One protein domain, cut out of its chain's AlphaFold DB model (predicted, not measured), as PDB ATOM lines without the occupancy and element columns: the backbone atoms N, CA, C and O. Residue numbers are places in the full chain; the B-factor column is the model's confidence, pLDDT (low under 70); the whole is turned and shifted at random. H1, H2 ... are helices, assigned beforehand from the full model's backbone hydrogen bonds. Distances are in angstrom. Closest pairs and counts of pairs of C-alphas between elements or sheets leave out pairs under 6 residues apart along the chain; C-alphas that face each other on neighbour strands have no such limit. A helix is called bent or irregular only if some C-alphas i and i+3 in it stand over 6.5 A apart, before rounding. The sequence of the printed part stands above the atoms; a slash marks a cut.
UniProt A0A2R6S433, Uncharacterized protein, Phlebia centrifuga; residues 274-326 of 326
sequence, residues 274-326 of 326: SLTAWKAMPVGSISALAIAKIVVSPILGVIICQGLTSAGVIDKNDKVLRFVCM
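This is residues 274 to 326 of the 326 residues of an uncharacterized protein of Phlebia centrifuga (UniProt A0A2R6S433). One long, kinked helix, H2, makes most of the length, with short H1 beyond its first end and short H3 folded back near its last part. The 53 printed residues hold three named helices in the order H1, H2, H3 and no named strand, an all-helix class. The whole is extended, with a radius of gyration of the C-alphas of 18.3 A and spans of 56 by 18 by 8 A.

Find C-alpha 275 at (1.010, 192.160, 272.928), where H1, residues 275 to 280, begins. H2 runs from residue 283 to 310, 38.6 A, with a kink of 34 degrees near residue 297; it is neither bent nor irregular, but only just: C-alphas 294 and 297 are 6.3 A apart. H3, residues 319 to 325, ends at C-alpha 325, (34.035, 216.861, 259.958).

H1 and H2 meet only through their tight link; H1 and H3 are apart. H2 and H3 are close but not clearly touching, the closest C-alphas, of Cys 305 and Cys 325, being 6.4 A apart. They run opposite ways at 38 degrees, only just a steep tilt. Every O i to N i+4 pair is within hydrogen-bond range in H3, 22 of 24 in H2 and 0 of 2 in H1, where 2 of 3 O i to N i+3 pairs are.

The farthest C-alphas, of Ser 274 and Asn 317, are 56.4 A apart. The printed part has no cut, and no link is long. Residues 274 to 297 stand free. The model's pLDDT is under 70 at residues 275 and 277 to 279.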
ATOM      1  N   SER A 274       3.967 188.578 274.050       76.38
ATOM      2  CA  SER A 274       2.552 188.898 274.252       76.38
ATOM      3  C   SER A 274       2.302 190.397 274.107       76.38
ATOM      4  O   SER A 274       2.893 191.215 274.804       76.38
ATOM      5  N   LEU A 275       1.365 190.768 273.238       69.56
ATOM      6  CA  LEU A 275       1.010 192.160 272.928       69.56
ATOM      7  C   LEU A 275       0.660 192.995 274.185       69.56
ATOM      8  O   LEU A 275       0.906 194.199 274.236       69.56
ATOM      9  N   THR A 276       0.147 192.343 275.235       70.44
ATOM     10  CA  THR A 276      -0.140 192.944 276.549       70.44
ATOM     11  C   THR A 276       1.128 193.272 277.351       70.44
ATOM     12  O   THR A 276       1.166 194.294 278.028       70.44
ATOM     13  N   ALA A 277       2.189 192.463 277.253       69.38
ATOM     14  CA  ALA A 277       3.466 192.722 277.926       69.38
ATOM     15  C   ALA A 277       4.274 193.844 277.253       69.38
ATOM     16  O   ALA A 277       5.022 194.544 277.929       69.38
ATOM     17  N   TRP A 278       4.081 194.074 275.949       69.56
ATOM     18  CA  TRP A 278       4.706 195.193 275.228       69.56
ATOM     19  C   TRP A 278       4.171 196.548 275.703       69.56
ATOM     20  O   TRP A 278       4.930 197.509 275.771       69.56
ATOM     21  N   LYS A 279       2.893 196.619 276.106       69.88
ATOM     22  CA  LYS A 279       2.309 197.820 276.732       69.88
ATOM     23  C   LYS A 279       2.853 198.095 278.137       69.88
ATOM     24  O   LYS A 279       2.809 199.236 278.577       69.88
ATOM     25  N   ALA A 280       3.341 197.065 278.829       75.00
ATOM     26  CA  ALA A 280       3.931 197.188 280.161       75.00
ATOM     27  C   ALA A 280       5.436 197.513 280.128       75.00
ATOM     28  O   ALA A 280       6.007 197.854 281.162       75.00
ATOM     29  N   MET A 281       6.090 197.410 278.965       75.25
ATOM     30  CA  MET A 281       7.493 197.795 278.829       75.25
ATOM     31  C   MET A 281       7.635 199.317 278.716       75.25
ATOM     32  O   MET A 281       6.776 199.968 278.119       75.25
ATOM     33  N   PRO A 282       8.730 199.905 279.233       83.94
ATOM     34  CA  PRO A 282       9.024 201.328 279.096       83.94
ATOM     35  C   PRO A 282       9.450 201.656 277.652       83.94
ATOM     36  O   PRO A 282      10.597 202.010 277.374       83.94
ATOM     37  N   VAL A 283       8.506 201.551 276.711       82.31
ATOM     38  CA  VAL A 283       8.681 201.891 275.289       82.31
ATOM     39  C   VAL A 283       9.109 203.354 275.141       82.31
ATOM     40  O   VAL A 283       9.870 203.681 274.234       82.31
ATOM     41  N   GLY A 284       8.699 204.220 276.074       87.62
ATOM     42  CA  GLY A 284       9.167 205.603 276.164       87.62
ATOM     43  C   GLY A 284      10.688 205.704 276.301       87.62
ATOM     44  O   GLY A 284      11.312 206.430 275.539       87.62
ATOM     45  N   SER A 285      11.309 204.916 277.183       89.12
ATOM     46  CA  SER A 285      12.765 204.952 277.384       89.12
ATOM     47  C   SER A 285      13.524 204.382 276.185       89.12
ATOM     48  O   SER A 285      14.511 204.963 275.743       89.12
ATOM     49  N   ILE A 286      13.043 203.271 275.616       88.06
ATOM     50  CA  ILE A 286      13.667 202.639 274.442       88.06
ATOM     51  C   ILE A 286      13.578 203.567 273.223       88.06
ATOM     52  O   ILE A 286      14.568 203.763 272.518       88.06
ATOM     53  N   SER A 287      12.412 204.175 272.989       90.88
ATOM     54  CA  SER A 287      12.217 205.127 271.890       90.88
ATOM     55  C   SER A 287      12.991 206.426 272.105       90.88
ATOM     56  O   SER A 287      13.620 206.901 271.163       90.88
ATOM     57  N   ALA A 288      13.038 206.960 273.327       93.19
ATOM     58  CA  ALA A 288      13.835 208.142 273.647       93.19
ATOM     59  C   ALA A 288      15.331 207.898 273.407       93.19
ATOM     60  O   ALA A 288      15.984 208.731 272.782       93.19
ATOM     61  N   LEU A 289      15.869 206.741 273.814       90.81
ATOM     62  CA  LEU A 289      17.260 206.369 273.534       90.81
ATOM     63  C   LEU A 289      17.522 206.182 272.036       90.81
ATOM     64  O   LEU A 289      18.560 206.621 271.534       90.81
ATOM     65  N   ALA A 290      16.584 205.573 271.307       93.94
ATOM     66  CA  ALA A 290      16.694 205.415 269.860       93.94
ATOM     67  C   ALA A 290      16.706 206.776 269.144       93.94
ATOM     68  O   ALA A 290      17.588 207.022 268.324       93.94
ATOM     69  N   ILE A 291      15.789 207.684 269.494       95.50
ATOM     70  CA  ILE A 291      15.724 209.042 268.934       95.50
ATOM     71  C   ILE A 291      16.973 209.840 269.320       95.50
ATOM     72  O   ILE A 291      17.569 210.497 268.468       95.50
ATOM     73  N   ALA A 292      17.427 209.747 270.570       95.25
ATOM     74  CA  ALA A 292      18.650 210.409 271.008       95.25
ATOM     75  C   ALA A 292      19.864 209.948 270.183       95.25
ATOM     76  O   ALA A 292      20.641 210.767 269.694       95.25
ATOM     77  N   LYS A 293      20.009 208.641 269.952       93.50
ATOM     78  CA  LYS A 293      21.156 208.107 269.209       93.50
ATOM     79  C   LYS A 293      21.064 208.367 267.700       93.50
ATOM     80  O   LYS A 293      22.079 208.689 267.093       93.50
ATOM     81  N   ILE A 294      19.881 208.229 267.100       95.62
ATOM     82  CA  ILE A 294      19.686 208.340 265.643       95.62
ATOM     83  C   ILE A 294      19.550 209.798 265.191       95.62
ATOM     84  O   ILE A 294      19.994 210.129 264.098       95.62
ATOM     85  N   VAL A 295      18.951 210.667 266.008       95.38
ATOM     86  CA  VAL A 295      18.625 212.052 265.626       95.38
ATOM     87  C   VAL A 295      19.470 213.060 266.396       95.38
ATOM     88  O   VAL A 295      20.088 213.930 265.788       95.38
ATOM     89  N   VAL A 296      19.555 212.948 267.724       95.06
ATOM     90  CA  VAL A 296      20.262 213.962 268.531       95.06
ATOM     91  C   VAL A 296      21.780 213.873 268.345       95.06
ATOM     92  O   VAL A 296      22.429 214.905 268.193       95.06
ATOM     93  N   SER A 297      22.350 212.665 268.287       93.81
ATOM     94  CA  SER A 297      23.794 212.465 268.081       93.81
ATOM     95  C   SER A 297      24.336 213.106 266.791       93.81
ATOM     96  O   SER A 297      25.330 213.829 266.890       93.81
ATOM     97  N   PRO A 298      23.739 212.908 265.595       92.06
ATOM     98  CA  PRO A 298      24.228 213.577 264.388       92.06
ATOM     99  C   PRO A 298      23.999 215.094 264.415       92.06
ATOM    100  O   PRO A 298      24.872 215.841 263.982       92.06
ATOM    101  N   ILE A 299      22.883 215.578 264.978       94.94
ATOM    102  CA  ILE A 299      22.634 217.026 265.112       94.94
ATOM    103  C   ILE A 299      23.700 217.684 265.995       94.94
ATOM    104  O   ILE A 299      24.225 218.740 265.639       94.94
ATOM    105  N   LEU A 300      24.065 217.056 267.116       92.94
ATOM    106  CA  LEU A 300      25.154 217.535 267.970       92.94
ATOM    107  C   LEU A 300      26.492 217.564 267.225       92.94
ATOM    108  O   LEU A 300      27.213 218.550 267.345       92.94
ATOM    109  N   GLY A 301      26.797 216.540 266.421       90.44
ATOM    110  CA  GLY A 301      27.995 216.523 265.573       90.44
ATOM    111  C   GLY A 301      28.051 217.730 264.633       90.44
ATOM    112  O   GLY A 301      29.042 218.463 264.610       90.44
ATOM    113  N   VAL A 302      26.941 218.013 263.949       90.69
ATOM    114  CA  VAL A 302      26.814 219.174 263.058       90.69
ATOM    115  C   VAL A 302      26.979 220.497 263.811       90.69
ATOM    116  O   VAL A 302      27.725 221.367 263.358       90.69
ATOM    117  N   ILE A 303      26.317 220.662 264.961       93.25
ATOM    118  CA  ILE A 303      26.401 221.889 265.769       93.25
ATOM    119  C   ILE A 303      27.834 222.120 266.260       93.25
ATOM    120  O   ILE A 303      28.333 223.242 266.175       93.25
ATOM    121  N   ILE A 304      28.519 221.073 266.726       90.81
ATOM    122  CA  ILE A 304      29.912 221.164 267.184       90.81
ATOM    123  C   ILE A 304      30.824 221.589 266.029       90.81
ATOM    124  O   ILE A 304      31.643 222.496 266.194       90.81
ATOM    125  N   CYS A 305      30.643 221.015 264.839       87.19
ATOM    126  CA  CYS A 305      31.422 221.389 263.658       87.19
ATOM    127  C   CYS A 305      31.160 222.837 263.228       87.19
ATOM    128  O   CYS A 305      32.097 223.585 262.935       87.19
ATOM    129  N   GLN A 306      29.903 223.285 263.257       87.06
ATOM    130  CA  GLN A 306      29.560 224.685 262.999       87.06
ATOM    131  C   GLN A 306      30.175 225.626 264.045       87.06
ATOM    132  O   GLN A 306      30.714 226.676 263.675       87.06
ATOM    133  N   GLY A 307      30.172 225.227 265.319       88.38
ATOM    134  CA  GLY A 307      30.808 225.945 266.421       88.38
ATOM    135  C   GLY A 307      32.313 226.105 266.221       88.38
ATOM    136  O   GLY A 307      32.820 227.225 266.281       88.38
ATOM    137  N   LEU A 308      33.018 225.028 265.869       86.81
ATOM    138  CA  LEU A 308      34.460 225.054 265.586       86.81
ATOM    139  C   LEU A 308      34.810 225.955 264.394       86.81
ATOM    140  O   LEU A 308      35.815 226.668 264.424       86.81
ATOM    141  N   THR A 309      33.956 225.993 263.368       86.19
ATOM    142  CA  THR A 309      34.160 226.899 262.224       86.19
ATOM    143  C   THR A 309      33.821 228.359 262.540       86.19
ATOM    144  O   THR A 309      34.334 229.272 261.895       86.19
ATOM    145  N   SER A 310      32.960 228.605 263.530       81.56
ATOM    146  CA  SER A 310      32.633 229.959 263.995       81.56
ATOM    147  C   SER A 310      33.671 230.489 264.986       81.56
ATOM    148  O   SER A 310      33.937 231.686 264.992       81.56
ATOM    149  N   ALA A 311      34.307 229.600 265.754       86.69
ATOM    150  CA  ALA A 311      35.419 229.901 266.655       86.69
ATOM    151  C   ALA A 311      36.759 230.145 265.929       86.69
ATOM    152  O   ALA A 311      37.745 230.488 266.573       86.69
ATOM    153  N   GLY A 312      36.813 229.970 264.601       81.81
ATOM    154  CA  GLY A 312      38.011 230.219 263.793       81.81
ATOM    155  C   GLY A 312      39.064 229.108 263.843       81.81
ATOM    156  O   GLY A 312      40.157 229.298 263.321       81.81
ATOM    157  N   VAL A 313      38.744 227.946 264.431       81.81
ATOM    158  CA  VAL A 313      39.618 226.755 264.401       81.81
ATOM    159  C   VAL A 313      39.658 226.149 262.990       81.81
ATOM    160  O   VAL A 313      40.671 225.587 262.588       81.81
ATOM    161  N   ILE A 314      38.566 226.288 262.230       77.69
ATOM    162  CA  ILE A 314      38.434 225.824 260.841       77.69
ATOM    163  C   ILE A 314      38.078 227.016 259.943       77.69
ATOM    164  O   ILE A 314      37.083 227.702 260.196       77.69
ATOM    165  N   ASP A 315      38.862 227.236 258.882       79.81
ATOM    166  CA  ASP A 315      38.612 228.301 257.905       79.81
ATOM    167  C   ASP A 315      37.293 228.069 257.155       79.81
ATOM    168  O   ASP A 315      36.952 226.955 256.751       79.81
ATOM    169  N   LYS A 316      36.519 229.140 256.952       77.88
ATOM    170  CA  LYS A 316      35.186 229.044 256.343       77.88
ATOM    171  C   LYS A 316      35.231 228.633 254.867       77.88
ATOM    172  O   LYS A 316      34.210 228.167 254.351       77.88
ATOM    173  N   ASN A 317      36.368 228.790 254.197       82.12
ATOM    174  CA  ASN A 317      36.516 228.477 252.781       82.12
ATOM    175  C   ASN A 317      36.911 227.017 252.528       82.12
ATOM    176  O   ASN A 317      36.718 226.535 251.410       82.12
ATOM    177  N   ASP A 318      37.381 226.289 253.549       82.38
ATOM    178  CA  ASP A 318      37.740 224.877 253.415       82.38
ATOM    179  C   ASP A 318      36.499 223.974 253.507       82.38
ATOM    180  O   ASP A 318      36.132 223.408 254.544       82.38
ATOM    181  N   LYS A 319      35.796 223.881 252.375       79.94
ATOM    182  CA  LYS A 319      34.590 223.054 252.224       79.94
ATOM    183  C   LYS A 319      34.889 221.561 252.364       79.94
ATOM    184  O   LYS A 319      33.993 220.819 252.755       79.94
ATOM    185  N   VAL A 320      36.116 221.130 252.064       82.12
ATOM    186  CA  VAL A 320      36.516 219.720 252.154       82.12
ATOM    187  C   VAL A 320      36.701 219.337 253.616       82.12
ATOM    188  O   VAL A 320      36.132 218.339 254.052       82.12
ATOM    189  N   LEU A 321      37.394 220.165 254.403       77.88
ATOM    190  CA  LEU A 321      37.569 219.908 255.833       77.88
ATOM    191  C   LEU A 321      36.227 219.917 256.582       77.88
ATOM    192  O   LEU A 321      35.985 219.074 257.440       77.88
ATOM    193  N   ARG A 322      35.302 220.803 256.191       77.62
ATOM    194  CA  ARG A 322      33.926 220.812 256.717       77.62
ATOM    195  C   ARG A 322      33.125 219.569 256.344       77.62
ATOM    196  O   ARG A 322      32.346 219.109 257.168       77.62
ATOM    197  N   PHE A 323      33.315 219.040 255.137       80.12
ATOM    198  CA  PHE A 323      32.650 217.816 254.691       80.12
ATOM    199  C   PHE A 323      33.174 216.571 255.417       80.12
ATOM    200  O   PHE A 323      32.401 215.665 255.683       80.12
ATOM    201  N   VAL A 324      34.464 216.533 255.763       82.38
ATOM    202  CA  VAL A 324      35.055 215.426 256.537       82.38
ATOM    203  C   VAL A 324      34.658 215.487 258.017       82.38
ATOM    204  O   VAL A 324      34.573 214.448 258.666       82.38
ATOM    205  N   CYS A 325      34.439 216.688 258.562       76.19
ATOM    206  CA  CYS A 325      34.035 216.861 259.958       76.19
ATOM    207  C   CYS A 325      32.525 216.679 260.211       76.19
ATOM    208  O   CYS A 325      32.175 216.323 261.335       76.19
ATOM    209  N   MET A 326      31.655 216.952 259.227       70.88
ATOM    210  CA  MET A 326      30.195 216.745 259.322       70.88
ATOM    211  C   MET A 326      29.814 215.264 259.314       70.88
ATOM    212  O   MET A 326      28.912 214.914 260.109       70.88
TER     213      MET A 326